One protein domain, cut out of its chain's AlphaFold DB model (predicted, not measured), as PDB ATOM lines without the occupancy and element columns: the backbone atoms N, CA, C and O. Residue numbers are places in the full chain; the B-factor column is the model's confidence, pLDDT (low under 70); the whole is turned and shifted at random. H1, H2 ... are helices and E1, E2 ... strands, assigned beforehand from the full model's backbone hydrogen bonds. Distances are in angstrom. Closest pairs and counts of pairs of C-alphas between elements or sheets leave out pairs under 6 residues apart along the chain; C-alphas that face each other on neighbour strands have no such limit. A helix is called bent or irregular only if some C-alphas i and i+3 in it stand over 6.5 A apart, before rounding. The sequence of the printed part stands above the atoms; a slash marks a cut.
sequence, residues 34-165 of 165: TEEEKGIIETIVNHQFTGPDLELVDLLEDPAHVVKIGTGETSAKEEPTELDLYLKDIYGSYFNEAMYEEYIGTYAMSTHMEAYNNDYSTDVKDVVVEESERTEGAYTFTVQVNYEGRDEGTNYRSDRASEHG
ATOM      1  N   THR A  34     150.006 119.018  91.123       85.06
ATOM      2  CA  THR A  34     149.521 120.011  90.142       85.06
ATOM      3  C   THR A  34     148.311 120.802  90.657       85.06
ATOM      4  O   THR A  34     148.230 122.012  90.492       85.06
ATOM      5  N   GLU A  35     147.353 120.128  91.296       88.62
ATOM      6  CA  GLU A  35     146.127 120.775  91.781       88.62
ATOM      7  C   GLU A  35     146.379 121.674  92.998       88.62
ATOM      8  O   GLU A  35     145.737 122.709  93.153       88.62
ATOM      9  N   GLU A  36     147.347 121.318  93.841       90.50
ATOM     10  CA  GLU A  36     147.791 122.159  94.953       90.50
ATOM     11  C   GLU A  36     148.505 123.416  94.443       90.50
ATOM     12  O   GLU A  36     148.222 124.516  94.908       90.50
ATOM     13  N   GLU A  37     149.365 123.275  93.433       91.31
ATOM     14  CA  GLU A  37     150.060 124.400  92.796       91.31
ATOM     15  C   GLU A  37     149.073 125.367  92.132       91.31
ATOM     16  O   GLU A  37     149.179 126.580  92.318       91.31
ATOM     17  N   LYS A  38     148.058 124.845  91.431       94.00
ATOM     18  CA  LYS A  38     146.964 125.662  90.886       94.00
ATOM     19  C   LYS A  38     146.199 126.395  91.982       94.00
ATOM     20  O   LYS A  38     145.991 127.596  91.851       94.00
ATOM     21  N   GLY A  39     145.840 125.717  93.075       94.62
ATOM     22  CA  GLY A  39     145.135 126.346  94.195       94.62
ATOM     23  C   GLY A  39     145.943 127.465  94.865       94.62
ATOM     24  O   GLY A  39     145.384 128.489  95.263       94.62
ATOM     25  N   ILE A  40     147.269 127.315  94.938       94.69
ATOM     26  CA  ILE A  40     148.174 128.364  95.424       94.69
ATOM     27  C   ILE A  40     148.161 129.568  94.475       94.69
ATOM     28  O   ILE A  40     147.993 130.701  94.928       94.69
ATOM     29  N   ILE A  41     148.286 129.336  93.162       94.94
ATOM     30  CA  ILE A  41     148.231 130.400  92.147       94.94
ATOM     31  C   ILE A  41     146.891 131.133  92.218       94.94
ATOM     32  O   ILE A  41     146.877 132.360  92.267       94.94
ATOM     33  N   GLU A  42     145.778 130.401  92.276       96.12
ATOM     34  CA  GLU A  42     144.444 130.980  92.431       96.12
ATOM     35  C   GLU A  42     144.360 131.847  93.684       96.12
ATOM     36  O   GLU A  42     143.854 132.962  93.608       96.12
ATOM     37  N   THR A  43     144.889 131.388  94.818       95.69
ATOM     38  CA  THR A  43     144.862 132.149  96.075       95.69
ATOM     39  C   THR A  43     145.638 133.461  95.960       95.69
ATOM     40  O   THR A  43     145.097 134.523  96.267       95.69
ATOM     41  N   ILE A  44     146.880 133.408  95.463       94.88
ATOM     42  CA  ILE A  44     147.734 134.594  95.299       94.88
ATOM     43  C   ILE A  44     147.083 135.600  94.346       94.88
ATOM     44  O   ILE A  44     147.018 136.792  94.634       94.88
ATOM     45  N   VAL A  45     146.587 135.117  93.207       95.31
ATOM     46  CA  VAL A  45     145.968 135.944  92.169       95.31
ATOM     47  C   VAL A  45     144.651 136.552  92.658       95.31
ATOM     48  O   VAL A  45     144.402 137.729  92.408       95.31
ATOM     49  N   ASN A  46     143.825 135.792  93.385       95.69
ATOM     50  CA  ASN A  46     142.603 136.320  93.994       95.69
ATOM     51  C   ASN A  46     142.915 137.465  94.952       95.69
ATOM     52  O   ASN A  46     142.262 138.502  94.867       95.69
ATOM     53  N   HIS A  47     143.919 137.300  95.814       95.31
ATOM     54  CA  HIS A  47     144.327 138.355  96.734       95.31
ATOM     55  C   HIS A  47     144.845 139.586  95.980       95.31
ATOM     56  O   HIS A  47     144.324 140.678  96.162       95.31
ATOM     57  N   GLN A  48     145.803 139.402  95.065       94.62
ATOM     58  CA  GLN A  48     146.422 140.481  94.290       94.62
ATOM     59  C   GLN A  48     145.403 141.352  93.535       94.62
ATOM     60  O   GLN A  48     145.601 142.557  93.412       94.62
ATOM     61  N   PHE A  49     144.351 140.749  92.969       95.50
ATOM     62  CA  PHE A  49     143.387 141.448  92.111       95.50
ATOM     63  C   PHE A  49     142.044 141.762  92.790       95.50
ATOM     64  O   PHE A  49     141.166 142.337  92.141       95.50
ATOM     65  N   THR A  50     141.883 141.446  94.078       95.69
ATOM     66  CA  THR A  50     140.713 141.845  94.878       95.69
ATOM     67  C   THR A  50     141.114 142.977  95.809       95.69
ATOM     68  O   THR A  50     141.938 142.791  96.698       95.69
ATOM     69  N   GLY A  51     140.565 144.171  95.619       94.19
ATOM     70  CA  GLY A  51     141.018 145.327  96.377       94.19
ATOM     71  C   GLY A  51     140.156 146.574  96.212       94.19
ATOM     72  O   GLY A  51     139.152 146.545  95.508       94.19
ATOM     73  N   PRO A  52     140.538 147.687  96.851       94.94
ATOM     74  CA  PRO A  52     141.729 147.842  97.676       94.94
ATOM     75  C   PRO A  52     141.611 147.093  99.003       94.94
ATOM     76  O   PRO A  52     140.543 147.021  99.607       94.94
ATOM     77  N   ASP A  53     142.739 146.567  99.460       95.69
ATOM     78  CA  ASP A  53     142.878 146.043 100.813       95.69
ATOM     79  C   ASP A  53     143.200 147.225 101.733       95.69
ATOM     80  O   ASP A  53     144.287 147.801 101.665       95.69
ATOM     81  N   LEU A  54     142.216 147.652 102.526       94.00
ATOM     82  CA  LEU A  54     142.339 148.869 103.328       94.00
ATOM     83  C   LEU A  54     143.299 148.714 104.506       94.00
ATOM     84  O   LEU A  54     143.928 149.706 104.865       94.00
ATOM     85  N   GLU A  55     143.449 147.501 105.045       94.12
ATOM     86  CA  GLU A  55     144.417 147.213 106.105       94.12
ATOM     87  C   GLU A  55     145.841 147.339 105.559       94.12
ATOM     88  O   GLU A  55     146.667 148.052 106.131       94.12
ATOM     89  N   LEU A  56     146.103 146.760 104.380       93.62
ATOM     90  CA  LEU A  56     147.375 146.941 103.683       93.62
ATOM     91  C   LEU A  56     147.657 148.417 103.372       93.62
ATOM     92  O   LEU A  56     148.782 148.884 103.553       93.62
ATOM     93  N   VAL A  57     146.652 149.168 102.911       93.12
ATOM     94  CA  VAL A  57     146.808 150.606 102.645       93.12
ATOM     95  C   VAL A  57     147.175 151.363 103.919       93.12
ATOM     96  O   VAL A  57     148.079 152.194 103.877       93.12
ATOM     97  N   ASP A  58     146.513 151.085 105.044       91.88
ATOM     98  CA  ASP A  58     146.811 151.741 106.321       91.88
ATOM     99  C   ASP A  58     148.241 151.453 106.786       91.88
ATOM    100  O   ASP A  58     148.972 152.373 107.160       91.88
ATOM    101  N   LEU A  59     148.688 150.202 106.660       91.69
ATOM    102  CA  LEU A  59     150.064 149.815 106.964       91.69
ATOM    103  C   LEU A  59     151.086 150.536 106.069       91.69
ATOM    104  O   LEU A  59     152.169 150.870 106.545       91.69
ATOM    105  N   LEU A  60     150.753 150.801 104.801       88.25
ATOM    106  CA  LEU A  60     151.623 151.504 103.849       88.25
ATOM    107  C   LEU A  60     151.639 153.026 104.031       88.25
ATOM    108  O   LEU A  60     152.660 153.664 103.766       88.25
ATOM    109  N   GLU A  61     150.521 153.617 104.453       87.50
ATOM    110  CA  GLU A  61     150.421 155.052 104.736       87.50
ATOM    111  C   GLU A  61     150.988 155.420 106.118       87.50
ATOM    112  O   GLU A  61     151.285 156.598 106.353       87.50
ATOM    113  N   ASP A  62     151.198 154.447 107.013       83.81
ATOM    114  CA  ASP A  62     151.782 154.690 108.331       83.81
ATOM    115  C   ASP A  62     153.249 155.169 108.220       83.81
ATOM    116  O   ASP A  62     154.138 154.424 107.782       83.81
ATOM    117  N   PRO A  63     153.573 156.395 108.681       75.25
ATOM    118  CA  PRO A  63     154.942 156.905 108.693       75.25
ATOM    119  C   PRO A  63     155.935 156.051 109.509       75.25
ATOM    120  O   PRO A  63     157.143 156.198 109.315       75.25
ATOM    121  N   ALA A  64     155.478 155.168 110.405       73.69
ATOM    122  CA  ALA A  64     156.306 154.198 111.126       73.69
ATOM    123  C   ALA A  64     156.811 153.041 110.235       73.69
ATOM    124  O   ALA A  64     157.839 152.414 110.556       73.69
ATOM    125  N   HIS A  65     156.124 152.790 109.115       67.81
ATOM    126  CA  HIS A  65     156.426 151.767 108.110       67.81
ATOM    127  C   HIS A  65     157.056 152.332 106.832       67.81
ATOM    128  O   HIS A  65     157.690 151.583 106.090       67.81
ATOM    129  N   VAL A  66     156.992 153.651 106.610       58.44
ATOM    130  CA  VAL A  66     157.745 154.325 105.542       58.44
ATOM    131  C   VAL A  66     159.247 154.183 105.805       58.44
ATOM    132  O   VAL A  66     159.878 154.973 106.514       58.44
ATOM    133  N   VAL A  67     159.859 153.155 105.216       54.59
ATOM    134  CA  VAL A  67     161.315 153.034 105.144       54.59
ATOM    135  C   VAL A  67     161.824 154.277 104.416       54.59
ATOM    136  O   VAL A  67     161.360 154.598 103.324       54.59
ATOM    137  N   LYS A  68     162.759 155.016 105.023       44.69
ATOM    138  CA  LYS A  68     163.399 156.189 104.408       44.69
ATOM    139  C   LYS A  68     164.057 155.802 103.078       44.69
ATOM    140  O   LYS A  68     165.233 155.449 103.042       44.69
ATOM    141  N   ILE A  69     163.338 155.925 101.967       43.00
ATOM    142  CA  ILE A  69     163.928 155.867 100.629       43.00
ATOM    143  C   ILE A  69     164.582 157.228 100.379       43.00
ATOM    144  O   ILE A  69     163.956 158.168  99.897       43.00
ATOM    145  N   GLY A  70     165.844 157.357 100.790       37.66
ATOM    146  CA  GLY A  70     166.603 158.593 100.603       37.66
ATOM    147  C   GLY A  70     167.703 158.829 101.629       37.66
ATOM    148  O   GLY A  70     167.584 159.755 102.418       37.66
ATOM    149  N   THR A  71     168.735 157.980 101.612       36.81
ATOM    150  CA  THR A  71     170.185 158.276 101.711       36.81
ATOM    151  C   THR A  71     170.909 156.963 102.022       36.81
ATOM    152  O   THR A  71     171.204 156.683 103.176       36.81
ATOM    153  N   GLY A  72     171.167 156.157 100.990       39.69
ATOM    154  CA  GLY A  72     172.333 155.264 100.886       39.69
ATOM    155  C   GLY A  72     172.552 154.121 101.884       39.69
ATOM    156  O   GLY A  72     173.455 153.334 101.635       39.69
ATOM    157  N   GLU A  73     171.778 153.986 102.958       38.84
ATOM    158  CA  GLU A  73     171.950 152.915 103.941       38.84
ATOM    159  C   GLU A  73     170.583 152.377 104.365       38.84
ATOM    160  O   GLU A  73     169.863 152.977 105.162       38.84
ATOM    161  N   THR A  74     170.212 151.225 103.809       44.41
ATOM    162  CA  THR A  74     169.111 150.406 104.315       44.41
ATOM    163  C   THR A  74     169.587 149.789 105.627       44.41
ATOM    164  O   THR A  74     170.217 148.734 105.645       44.41
ATOM    165  N   SER A  75     169.353 150.461 106.754       46.34
ATOM    166  CA  SER A  75     169.384 149.762 108.037       46.34
ATOM    167  C   SER A  75     168.171 148.841 108.041       46.34
ATOM    168  O   SER A  75     167.052 149.308 108.245       46.34
ATOM    169  N   ALA A  76     168.373 147.557 107.739       51.56
ATOM    170  CA  ALA A  76     167.374 146.544 108.036       51.56
ATOM    171  C   ALA A  76     166.984 146.729 109.510       51.56
ATOM    172  O   ALA A  76     167.861 146.719 110.379       51.56
ATOM    173  N   LYS A  77     165.706 147.009 109.796       57.56
ATOM    174  CA  LYS A  77     165.214 146.937 111.176       57.56
ATOM    175  C   LYS A  77     165.538 145.521 111.669       57.56
ATOM    176  O   LYS A  77     165.304 144.560 110.944       57.56
ATOM    177  N   GLU A  78     166.113 145.402 112.865       63.78
ATOM    178  CA  GLU A  78     166.467 144.096 113.449       63.78
ATOM    179  C   GLU A  78     165.225 143.227 113.728       63.78
ATOM    180  O   GLU A  78     165.351 142.014 113.854       63.78
ATOM    181  N   GLU A  79     164.036 143.837 113.766       79.12
ATOM    182  CA  GLU A  79     162.750 143.188 114.028       79.12
ATOM    183  C   GLU A  79     161.751 143.466 112.887       79.12
ATOM    184  O   GLU A  79     161.737 144.589 112.361       79.12
ATOM    185  N   PRO A  80     160.898 142.485 112.525       83.88
ATOM    186  CA  PRO A  80     159.877 142.659 111.495       83.88
ATOM    187  C   PRO A  80     158.857 143.730 111.903       83.88
ATOM    188  O   PRO A  80     158.427 143.806 113.055       83.88
ATOM    189  N   THR A  81     158.472 144.571 110.947       88.19
ATOM    190  CA  THR A  81     157.390 145.554 111.094       88.19
ATOM    191  C   THR A  81     156.010 144.896 111.023       88.19
ATOM    192  O   THR A  81     155.891 143.737 110.628       88.19
ATOM    193  N   GLU A  82     154.945 145.629 111.368       90.88
ATOM    194  CA  GLU A  82     153.576 145.115 111.208       90.88
ATOM    195  C   GLU A  82     153.262 144.828 109.734       90.88
ATOM    196  O   GLU A  82     152.680 143.791 109.429       90.88
ATOM    197  N   LEU A  83     153.757 145.668 108.817       89.94
ATOM    198  CA  LEU A  83     153.691 145.417 107.376       89.94
ATOM    199  C   LEU A  83     154.422 144.122 106.977       89.94
ATOM    200  O   LEU A  83     153.891 143.336 106.193       89.94
ATOM    201  N   ASP A  84     155.614 143.871 107.531       90.12
ATOM    202  CA  ASP A  84     156.366 142.641 107.243       90.12
ATOM    203  C   ASP A  84     155.601 141.398 107.712       90.12
ATOM    204  O   ASP A  84     155.556 140.395 107.000       90.12
ATOM    205  N   LEU A  85     154.985 141.461 108.897       93.31
ATOM    206  CA  LEU A  85     154.181 140.369 109.446       93.31
ATOM    207  C   LEU A  85     152.905 140.137 108.629       93.31
ATOM    208  O   LEU A  85     152.593 138.987 108.331       93.31
ATOM    209  N   TYR A  86     152.218 141.209 108.227       94.44
ATOM    210  CA  TYR A  86     151.019 141.157 107.390       94.44
ATOM    211  C   TYR A  86     151.295 140.463 106.050       94.44
ATOM    212  O   TYR A  86     150.662 139.468 105.696       94.44
ATOM    213  N   LEU A  87     152.325 140.922 105.333       93.25
ATOM    214  CA  LEU A  87     152.727 140.328 104.057       93.25
ATOM    215  C   LEU A  87     153.216 138.882 104.226       93.25
ATOM    216  O   LEU A  87     152.983 138.044 103.349       93.25
ATOM    217  N   LYS A  88     153.867 138.565 105.354       94.06
ATOM    218  CA  LYS A  88     154.345 137.210 105.638       94.06
ATOM    219  C   LYS A  88     153.199 136.243 105.918       94.06
ATOM    220  O   LYS A  88     153.308 135.089 105.509       94.06
ATOM    221  N   ASP A  89     152.135 136.690 106.575       94.94
ATOM    222  CA  ASP A  89     150.943 135.876 106.828       94.94
ATOM    223  C   ASP A  89     150.243 135.501 105.514       94.94
ATOM    224  O   ASP A  89     149.972 134.327 105.263       94.94
ATOM    225  N   ILE A  90     150.073 136.480 104.621       93.44
ATOM    226  CA  ILE A  90     149.383 136.281 103.342       93.44
ATOM    227  C   ILE A  90     150.225 135.459 102.367       93.44
ATOM    228  O   ILE A  90     149.744 134.475 101.811       93.44
ATOM    229  N   TYR A  91     151.482 135.846 102.129       93.69
ATOM    230  CA  TYR A  91     152.276 135.292 101.023       93.69
ATOM    231  C   TYR A  91     153.379 134.332 101.471       93.69
ATOM    232  O   TYR A  91     153.915 133.569 100.666       93.69
ATOM    233  N   GLY A  92     153.757 134.358 102.749       93.44
ATOM    234  CA  GLY A  92     154.997 133.748 103.223       93.44
ATOM    235  C   GLY A  92     155.065 132.229 103.105       93.44
ATOM    236  O   GLY A  92     156.171 131.693 103.080       93.44
ATOM    237  N   SER A  93     153.919 131.548 103.044       94.06
ATOM    238  CA  SER A  93     153.840 130.091 102.889       94.06
ATOM    239  C   SER A  93     153.889 129.624 101.429       94.06
ATOM    240  O   SER A  93     154.203 128.462 101.180       94.06
ATOM    241  N   TYR A  94     153.629 130.519 100.470       92.56
ATOM    242  CA  TYR A  94     153.528 130.174  99.049       92.56
ATOM    243  C   TYR A  94     154.835 130.336  98.275       92.56
ATOM    244  O   TYR A  94     154.988 129.794  97.180       92.56
ATOM    245  N   PHE A  95     155.791 131.068  98.841       90.19
ATOM    246  CA  PHE A  95     157.054 131.378  98.193       90.19
ATOM    247  C   PHE A  95     158.238 130.931  99.047       90.19
ATOM    248  O   PHE A  95     158.212 130.976 100.277       90.19
ATOM    249  N   ASN A  96     159.328 130.550  98.379       92.25
ATOM    250  CA  ASN A  96     160.630 130.553  99.039       92.25
ATOM    251  C   ASN A  96     161.071 132.000  99.316       92.25
ATOM    252  O   ASN A  96     160.539 132.932  98.726       92.25
ATOM    253  N   GLU A  97     162.055 132.181 100.194       89.56
ATOM    254  CA  GLU A  97     162.487 133.504 100.666       89.56
ATOM    255  C   GLU A  97     162.848 134.476  99.530       89.56
ATOM    256  O   GLU A  97     162.337 135.590  99.505       89.56
ATOM    257  N   ALA A  98     163.626 134.038  98.535       87.69
ATOM    258  CA  ALA A  98     164.023 134.897  97.419       87.69
ATOM    259  C   ALA A  98     162.828 135.316  96.543       87.69
ATOM    260  O   ALA A  98     162.693 136.485  96.190       87.69
ATOM    261  N   MET A  99     161.940 134.370  96.219       88.69
ATOM    262  CA  MET A  99     160.732 134.661  95.438       88.69
ATOM    263  C   MET A  99     159.737 135.514  96.225       88.69
ATOM    264  O   MET A  99     159.056 136.348  95.638       88.69
ATOM    265  N   TYR A 100     159.656 135.312  97.541       93.00
ATOM    266  CA  TYR A 100     158.824 136.105  98.438       93.00
ATOM    267  C   TYR A 100     159.267 137.566  98.404       93.00
ATOM    268  O   TYR A 100     158.442 138.432  98.129       93.00
ATOM    269  N   GLU A 101     160.561 137.832  98.610       90.56
ATOM    270  CA  GLU A 101     161.126 139.188  98.588       90.56
ATOM    271  C   GLU A 101     160.900 139.892  97.243       90.56
ATOM    272  O   GLU A 101     160.468 141.047  97.208       90.56
ATOM    273  N   GLU A 102     161.141 139.195  96.128       91.12
ATOM    274  CA  GLU A 102     160.890 139.733  94.787       91.12
ATOM    275  C   GLU A 102     159.403 140.047  94.571       91.12
ATOM    276  O   GLU A 102     159.052 141.120  94.060       91.12
ATOM    277  N   TYR A 103     158.525 139.131  94.989       91.94
ATOM    278  CA  TYR A 103     157.087 139.265  94.812       91.94
ATOM    279  C   TYR A 103     156.512 140.428  95.624       91.94
ATOM    280  O   TYR A 103     155.800 141.266  95.061       91.94
ATOM    281  N   ILE A 104     156.854 140.534  96.913       91.75
ATOM    282  CA  ILE A 104     156.374 141.640  97.750       91.75
ATOM    283  C   ILE A 104     156.912 142.986  97.259       91.75
ATOM    284  O   ILE A 104     156.162 143.954  97.215       91.75
ATOM    285  N   GLY A 105     158.175 143.047  96.822       87.06
ATOM    286  CA  GLY A 105     158.803 144.288  96.370       87.06
ATOM    287  C   GLY A 105     158.267 144.818  95.038       87.06
ATOM    288  O   GLY A 105     158.427 146.004  94.750       87.06
ATOM    289  N   THR A 106     157.628 143.962  94.235       87.88
ATOM    290  CA  THR A 106     157.239 144.296  92.854       87.88
ATOM    291  C   THR A 106     155.730 144.266  92.626       87.88
ATOM    292  O   THR A 106     155.203 145.128  91.923       87.88
ATOM    293  N   TYR A 107     155.028 143.279  93.187       89.81
ATOM    294  CA  TYR A 107     153.661 142.948  92.780       89.81
ATOM    295  C   TYR A 107     152.640 143.129  93.902       89.81
ATOM    296  O   TYR A 107     151.644 143.810  93.673       89.81
ATOM    297  N   ALA A 108     152.916 142.617  95.107       88.75
ATOM    298  CA  ALA A 108     151.918 142.427  96.173       88.75
ATOM    299  C   ALA A 108     151.068 143.659  96.542       88.75
ATOM    300  O   ALA A 108     149.966 143.508  97.056       88.75
ATOM    301  N   MET A 109     151.574 144.875  96.319       90.56
ATOM    302  CA  MET A 109     150.926 146.124  96.743       90.56
ATOM    303  C   MET A 109     150.312 146.932  95.593       90.56
ATOM    304  O   MET A 109     149.461 147.788  95.833       90.56
ATOM    305  N   SER A 110     150.758 146.720  94.350       90.06
ATOM    306  CA  SER A 110     150.530 147.673  93.254       90.06
ATOM    307  C   SER A 110     149.049 147.849  92.935       90.06
ATOM    308  O   SER A 110     148.550 148.972  92.941       90.06
ATOM    309  N   THR A 111     148.325 146.749  92.743       91.88
ATOM    310  CA  THR A 111     146.902 146.768  92.389       91.88
ATOM    311  C   THR A 111     146.038 147.351  93.508       91.88
ATOM    312  O   THR A 111     145.166 148.172  93.231       91.88
ATOM    313  N   HIS A 112     146.312 147.016  94.775       94.44
ATOM    314  CA  HIS A 112     145.580 147.588  95.911       94.44
ATOM    315  C   HIS A 112     145.790 149.106  96.008       94.44
ATOM    316  O   HIS A 112     144.827 149.857  96.168       94.44
ATOM    317  N   MET A 113     147.033 149.574  95.854       92.44
ATOM    318  CA  MET A 113     147.341 151.006  95.879       92.44
ATOM    319  C   MET A 113     146.759 151.744  94.672       92.44
ATOM    320  O   MET A 113     146.317 152.883  94.810       92.44
ATOM    321  N   GLU A 114     146.734 151.126  93.491       92.50
ATOM    322  CA  GLU A 114     146.077 151.691  92.311       92.50
ATOM    323  C   GLU A 114     144.568 151.836  92.523       92.50
ATOM    324  O   GLU A 114     144.035 152.914  92.255       92.50
ATOM    325  N   ALA A 115     143.899 150.809  93.053       93.44
ATOM    326  CA  ALA A 115     142.471 150.845  93.362       93.44
ATOM    327  C   ALA A 115     142.129 151.926  94.392       93.44
ATOM    328  O   ALA A 115     141.253 152.760  94.161       93.44
ATOM    329  N   TYR A 116     142.899 151.991  95.481       93.88
ATOM    330  CA  TYR A 116     142.727 153.001  96.521       93.88
ATOM    331  C   TYR A 116     142.952 154.427  96.002       93.88
ATOM    332  O   TYR A 116     142.150 155.318  96.266       93.88
ATOM    333  N   ASN A 117     144.025 154.664  95.241       91.69
ATOM    334  CA  ASN A 117     144.368 156.009  94.766       91.69
ATOM    335  C   ASN A 117     143.437 156.539  93.668       91.69
ATOM    336  O   ASN A 117     143.432 157.744  93.424       91.69
ATOM    337  N   ASN A 118     142.694 155.659  92.998       91.94
ATOM    338  CA  ASN A 118     141.754 156.021  91.937       91.94
ATOM    339  C   ASN A 118     140.291 155.774  92.339       91.94
ATOM    340  O   ASN A 118     139.419 155.802  91.474       91.94
ATOM    341  N   ASP A 119     140.029 155.537  93.628       92.44
ATOM    342  CA  ASP A 119     138.689 155.412  94.205       92.44
ATOM    343  C   ASP A 119     137.789 154.390  93.500       92.44
ATOM    344  O   ASP A 119     136.603 154.618  93.243       92.44
ATOM    345  N   TYR A 120     138.363 153.224  93.220       92.94
ATOM    346  CA  TYR A 120     137.627 152.077  92.714       92.94
ATOM    347  C   TYR A 120     137.856 150.843  93.574       92.94
ATOM    348  O   TYR A 120     138.776 150.804  94.387       92.94
ATOM    349  N   SER A 121     137.004 149.838  93.409       94.50
ATOM    350  CA  SER A 121     137.216 148.490  93.924       94.50
ATOM    351  C   SER A 121     137.250 147.478  92.789       94.50
ATOM    352  O   SER A 121     136.681 147.689  91.712       94.50
ATOM    353  N   THR A 122     137.945 146.378  93.033       95.12
ATOM    354  CA  THR A 122     138.027 145.230  92.145       95.12
ATOM    355  C   THR A 122     137.720 143.952  92.892       95.12
ATOM    356  O   THR A 122     138.127 143.776  94.036       95.12
ATOM    357  N   ASP A 123     137.062 143.035  92.194       95.56
ATOM    358  CA  ASP A 123     136.784 141.689  92.679       95.56
ATOM    359  C   ASP A 123     137.095 140.688  91.576       95.56
ATOM    360  O   ASP A 123     136.707 140.870  90.413       95.56
ATOM    361  N   VAL A 124     137.762 139.599  91.939       96.81
ATOM    362  CA  VAL A 124     138.008 138.507  91.002       96.81
ATOM    363  C   VAL A 124     136.724 137.709  90.794       96.81
ATOM    364  O   VAL A 124     136.117 137.188  91.728       96.81
ATOM    365  N   LYS A 125     136.296 137.606  89.535       96.88
ATOM    366  CA  LYS A 125     135.154 136.774  89.138       96.88
ATOM    367  C   LYS A 125     135.533 135.329  88.894       96.88
ATOM    368  O   LYS A 125     134.723 134.441  89.142       96.88
ATOM    369  N   ASP A 126     136.689 135.140  88.275       96.88
ATOM    370  CA  ASP A 126     137.114 133.859  87.739       96.88
ATOM    371  C   ASP A 126     138.630 133.860  87.535       96.88
ATOM    372  O   ASP A 126     139.207 134.868  87.106       96.88
ATOM    373  N   VAL A 127     139.250 132.719  87.821       97.00
ATOM    374  CA  VAL A 127     140.668 132.460  87.580       97.00
ATOM    375  C   VAL A 127     140.771 131.128  86.857       97.00
ATOM    376  O   VAL A 127     140.294 130.110  87.344       97.00
ATOM    377  N   VAL A 128     141.415 131.138  85.696       96.62
ATOM    378  CA  VAL A 128     141.719 129.922  84.940       96.62
ATOM    379  C   VAL A 128     143.219 129.700  85.003       96.62
ATOM    380  O   VAL A 128     143.967 130.559  84.539       96.62
ATOM    381  N   VAL A 129     143.653 128.566  85.561       96.12
ATOM    382  CA  VAL A 129     145.068 128.183  85.667       96.12
ATOM    383  C   VAL A 129     145.336 126.914  84.862       96.12
ATOM    384  O   VAL A 129     144.769 125.852  85.125       96.12
ATOM    385  N   GLU A 130     146.243 127.014  83.897       94.00
ATOM    386  CA  GLU A 130     146.620 125.925  82.998       94.00
ATOM    387  C   GLU A 130     148.131 125.684  83.062       94.00
ATOM    388  O   GLU A 130     148.926 126.628  83.086       94.00
ATOM    389  N   GLU A 131     148.546 124.416  83.081       93.25
ATOM    390  CA  GLU A 131     149.961 124.077  82.918       93.25
ATOM    391  C   GLU A 131     150.453 124.543  81.543       93.25
ATOM    392  O   GLU A 131     149.776 124.405  80.522       93.25
ATOM    393  N   SER A 132     151.661 125.092  81.503       90.62
ATOM    394  CA  SER A 132     152.283 125.534  80.266       90.62
ATOM    395  C   SER A 132     152.700 124.336  79.420       90.62
ATOM    396  O   SER A 132     153.610 123.591  79.776       90.62
ATOM    397  N   GLU A 133     152.149 124.230  78.210       89.31
ATOM    398  CA  GLU A 133     152.615 123.251  77.215       89.31
ATOM    399  C   GLU A 133     154.075 123.491  76.778       89.31
ATOM    400  O   GLU A 133     154.702 122.640  76.145       89.31
ATOM    401  N   ARG A 134     154.626 124.677  77.073       90.00
ATOM    402  CA  ARG A 134     155.948 125.114  76.604       90.00
ATOM    403  C   ARG A 134     157.052 124.890  77.628       90.00
ATOM    404  O   ARG A 134     158.225 124.904  77.252       90.00
ATOM    405  N   THR A 135     156.723 124.788  78.911       91.69
ATOM    406  CA  THR A 135     157.714 124.747  79.990       91.69
ATOM    407  C   THR A 135     157.161 123.940  81.156       91.69
ATOM    408  O   THR A 135     156.199 124.353  81.792       91.69
ATOM    409  N   GLU A 136     157.788 122.795  81.428       87.62
ATOM    410  CA  GLU A 136     157.425 121.917  82.542       87.62
ATOM    411  C   GLU A 136     157.521 122.670  83.878       87.62
ATOM    412  O   GLU A 136     158.507 123.366  84.134       87.62
ATOM    413  N   GLY A 137     156.481 122.551  84.707       85.62
ATOM    414  CA  GLY A 137     156.375 123.241  85.997       85.62
ATOM    415  C   GLY A 137     156.028 124.732  85.913       85.62
ATOM    416  O   GLY A 137     155.986 125.396  86.944       85.62
ATOM    417  N   ALA A 138     155.788 125.280  84.717       90.56
ATOM    418  CA  ALA A 138     155.275 126.637  84.556       90.56
ATOM    419  C   ALA A 138     153.762 126.626  84.328       90.56
ATOM    420  O   ALA A 138     153.220 125.699  83.730       90.56
ATOM    421  N   TYR A 139     153.101 127.708  84.729       93.25
ATOM    422  CA  TYR A 139     151.658 127.878  84.601       93.25
ATOM    423  C   TYR A 139     151.329 129.156  83.834       93.25
ATOM    424  O   TYR A 139     152.032 130.162  83.940       93.25
ATOM    425  N   THR A 140     150.247 129.112  83.062       94.75
ATOM    426  CA  THR A 140     149.581 130.294  82.512       94.75
ATOM    427  C   THR A 140     148.296 130.500  83.287       94.75
ATOM    428  O   THR A 140     147.537 129.552  83.478       94.75
ATOM    429  N   PHE A 141     148.039 131.729  83.721       94.62
ATOM    430  CA  PHE A 141     146.779 132.074  84.361       94.62
ATOM    431  C   PHE A 141     146.090 133.226  83.629       94.62
ATOM    432  O   PHE A 141     146.740 134.133  83.109       94.62
ATOM    433  N   THR A 142     144.762 133.171  83.586       96.81
ATOM    434  CA  THR A 142     143.894 134.245  83.092       96.81
ATOM    435  C   THR A 142     142.937 134.644  84.202       96.81
ATOM    436  O   THR A 142     142.312 133.782  84.814       96.81
ATOM    437  N   VAL A 143     142.818 135.947  84.451       96.75
ATOM    438  CA  VAL A 143     142.012 136.506  85.544       96.75
ATOM    439  C   VAL A 143     140.915 137.373  84.954       96.75
ATOM    440  O   VAL A 143     141.192 138.256  84.142       96.75
ATOM    441  N   GLN A 144     139.674 137.141  85.371       97.69
ATOM    442  CA  GLN A 144     138.560 138.034  85.074       97.69
ATOM    443  C   GLN A 144     138.275 138.888  86.304       97.69
ATOM    444  O   GLN A 144     137.930 138.365  87.361       97.69
ATOM    445  N   VAL A 145     138.404 140.203  86.150       96.00
ATOM    446  CA  VAL A 145     138.274 141.171  87.242       96.00
ATOM    447  C   VAL A 145     137.070 142.068  86.972       96.00
ATOM    448  O   VAL A 145     136.941 142.636  85.886       96.00
ATOM    449  N   ASN A 146     136.176 142.178  87.951       95.38
ATOM    450  CA  ASN A 146     135.159 143.220  87.977       95.38
ATOM    451  C   ASN A 146     135.773 144.511  88.516       95.38
ATOM    452  O   ASN A 146     136.656 144.468  89.363       95.38
ATOM    453  N   TYR A 147     135.254 145.647  88.061       92.75
ATOM    454  CA  TYR A 147     135.653 146.971  88.520       92.75
ATOM    455  C   TYR A 147     134.403 147.790  88.835       92.75
ATOM    456  O   TYR A 147     133.481 147.837  88.013       92.75
ATOM    457  N   GLU A 148     134.403 148.469  89.977       92.00
ATOM    458  CA  GLU A 148     133.366 149.416  90.379       92.00
ATOM    459  C   GLU A 148     134.021 150.718  90.856       92.00
ATOM    460  O   GLU A 148     134.831 150.722  91.780       92.00
ATOM    461  N   GLY A 149     133.712 151.830  90.187       87.06
ATOM    462  CA  GLY A 149     134.155 153.158  90.616       87.06
ATOM    463  C   GLY A 149     133.187 153.745  91.637       87.06
ATOM    464  O   GLY A 149     131.990 153.465  91.573       87.06
ATOM    465  N   ARG A 150     133.683 154.582  92.548       79.62
ATOM    466  CA  ARG A 150     132.825 155.310  93.488       79.62
ATOM    467  C   ARG A 150     132.179 156.560  92.895       79.62
ATOM    468  O   ARG A 150     132.688 157.165  91.953       79.62
ATOM    469  N   ASP A 151     131.052 156.949  93.494       74.81
ATOM    470  CA  ASP A 151     130.306 158.158  93.149       74.81
ATOM    471  C   ASP A 151     131.066 159.437  93.542       74.81
ATOM    472  O   ASP A 151     131.815 159.477  94.527       74.81
ATOM    473  N   GLU A 152     130.815 160.525  92.805       60.84
ATOM    474  CA  GLU A 152     131.388 161.844  93.085       60.84
ATOM    475  C   GLU A 152     131.060 162.303  94.519       60.84
ATOM    476  O   GLU A 152     129.902 162.523  94.878       60.84
ATOM    477  N   GLY A 153     132.100 162.484  95.340       61.59
ATOM    478  CA  GLY A 153     131.985 162.900  96.743       61.59
ATOM    479  C   GLY A 153     132.154 161.772  97.764       61.59
ATOM    480  O   GLY A 153     132.197 162.061  98.956       61.59
ATOM    481  N   THR A 154     132.309 160.525  97.311       63.03
ATOM    482  CA  THR A 154     132.725 159.386  98.144       63.03
ATOM    483  C   THR A 154     134.132 158.957  97.736       63.03
ATOM    484  O   THR A 154     134.367 158.633  96.575       63.03
ATOM    485  N   ASN A 155     135.100 159.015  98.653       78.50
ATOM    486  CA  ASN A 155     136.466 158.559  98.390       78.50
ATOM    487  C   ASN A 155     137.079 157.944  99.649       78.50
ATOM    488  O   ASN A 155     136.727 158.329 100.767       78.50
ATOM    489  N   TYR A 156     137.992 156.982  99.472       79.06
ATOM    490  CA  TYR A 156     138.497 156.200 100.610       79.06
ATOM    491  C   TYR A 156     139.157 157.087 101.680       79.06
ATOM    492  O   TYR A 156     139.041 156.830 102.877       79.06
ATOM    493  N   ARG A 157     139.819 158.167 101.253       79.56
ATOM    494  CA  ARG A 157     140.519 159.104 102.141       79.56
ATOM    495  C   ARG A 157     139.574 159.971 102.978       79.56
ATOM    496  O   ARG A 157     139.866 160.247 104.138       79.56
ATOM    497  N   SER A 158     138.466 160.422 102.398       75.25
ATOM    498  CA  SER A 158     137.462 161.273 103.041       75.25
ATOM    499  C   SER A 158     136.657 160.479 104.057       75.25
ATOM    500  O   SER A 158     136.410 160.977 105.154       75.25
ATOM    501  N   ASP A 159     136.294 159.242 103.715       76.62
ATOM    502  CA  ASP A 159     135.544 158.365 104.611       76.62
ATOM    503  C   ASP A 159     136.371 158.070 105.872       76.62
ATOM    504  O   ASP A 159     135.907 158.342 106.982       76.62
ATOM    505  N   ARG A 160     137.648 157.685 105.725       73.62
ATOM    506  CA  ARG A 160     138.541 157.477 106.881       73.62
ATOM    507  C   ARG A 160     138.793 158.737 107.707       73.62
ATOM    508  O   ARG A 160     138.865 158.665 108.932       73.62
ATOM    509  N   ALA A 161     138.913 159.910 107.079       72.88
ATOM    510  CA  ALA A 161     139.090 161.163 107.820       72.88
ATOM    511  C   ALA A 161     137.889 161.481 108.734       72.88
ATOM    512  O   ALA A 161     138.053 162.181 109.733       72.88
ATOM    513  N   SER A 162     136.700 160.961 108.410       70.12
ATOM    514  CA  SER A 162     135.488 161.138 109.212       70.12
ATOM    515  C   SER A 162     135.378 160.176 110.403       70.12
ATOM    516  O   SER A 162     134.719 160.509 111.383       70.12
ATOM    517  N   GLU A 163     136.047 159.019 110.361       66.44
ATOM    518  CA  GLU A 163     136.004 158.012 111.435       66.44
ATOM    519  C   GLU A 163     136.932 158.344 112.614       66.44
ATOM    520  O   GLU A 163     136.711 157.887 113.736       66.44
ATOM    521  N   HIS A 164     137.958 159.166 112.379       57.94
ATOM    522  CA  HIS A 164     138.947 159.562 113.387       57.94
ATOM    523  C   HIS A 164     138.746 160.981 113.967       57.94
ATOM    524  O   HIS A 164     139.611 161.449 114.713       57.94
ATOM    525  N   GLY A 165     137.645 161.668 113.633       48.22
ATOM    526  CA  GLY A 165     137.299 163.017 114.124       48.22
ATOM    527  C   GLY A 165     136.265 163.021 115.244       48.22
ATOM    528  O   GLY A 165     136.446 163.817 116.194       48.22
TER     529      GLY A 165
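This is residues 34 to 165 of the 165 residues of an uncharacterized protein of Halobacillus karajensis (UniProt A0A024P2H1). A long, bent two-stranded hairpin, E1 and E2, has helix H1 packed along one side of it, closest to E1; from one end of H1 the short helices H5, H2 and H3 follow one another in space, and H3 folds back near H1, with H4 next to it. Residues 68 to 74 of a long loop stick out from this body, and so do residues 158 to 165, which include most of H6. The printed part has 132 residues with six named helices and two named strands, in the order H1 H2 H3 H4 H5 E1 E2 H6, and its class is mixed, helices and strands; the sheet, E1 - E2, is antiparallel. The whole is only just loose, close to compact, with a radius of gyration of the C-alphas of 17.3 A, and flat, spanning 54 by 43 by 23 A.

E1, residues 120 to 131, and E2, residues 139 to 149, are antiparallel neighbours and form a hairpin, at 165 degrees between their directions; N 125 and O 144 are 2.8 A apart and N 140 and O 130 also 2.8 A, both within hydrogen-bond range. E1 bends by 53 degrees at residue 125. H1, residues 34 to 49, has 11 pairs of C-alphas within 8 A of E1, the closest being Asn 46 and Val 124 at 5.9 A. With residues 48 to 49 alone H1 touches H5, residues 110 to 117, at a shallow tilt of 25 degrees, the same way; their closest C-alphas, of Phe 49 and Thr 111, are 6.4 A apart. H2, residues 54 to 61, touches H5 about perpendicular at 89 degrees, the C-alphas of Val 57 and Met 113 being closest at 6.8 A. H2 and H3, residues 82 to 91, form a helical hairpin and touch at a steep tilt of 45 degrees, opposite ways, closest at the C-alphas of Leu 59 and Leu 83, 5.7 A. H4, residues 97 to 106, is close to H3 but not clearly touching, its closest C-alphas being Tyr 91 and Tyr 100 at 7.1 A. H6, residues 156 to 163, is close to H5 but not clearly touching, with the C-alphas of Tyr 116 and Tyr 156 6.7 A apart. In H1 to H6 every O i to N i+4 pair is within hydrogen-bond range.

H1 begins at C-alpha 34 (149.521, 120.011, 90.142) and is 22.4 A long. E1 measures 32.1 A and E2 31.3 A; E2 ends at C-alpha 149 (134.155, 153.158, 90.616). H3 measures 14.2 A and H4 14.3 A.

The C-alphas of Arg 134 and Gly 165, farthest apart, are 56.5 A from each other. The printed part has no cut, and the link from H2 to H3 is long, with 20 residues. The pLDDT is under 70 at residues 65 to 78, 152 to 154 and 163 to 165.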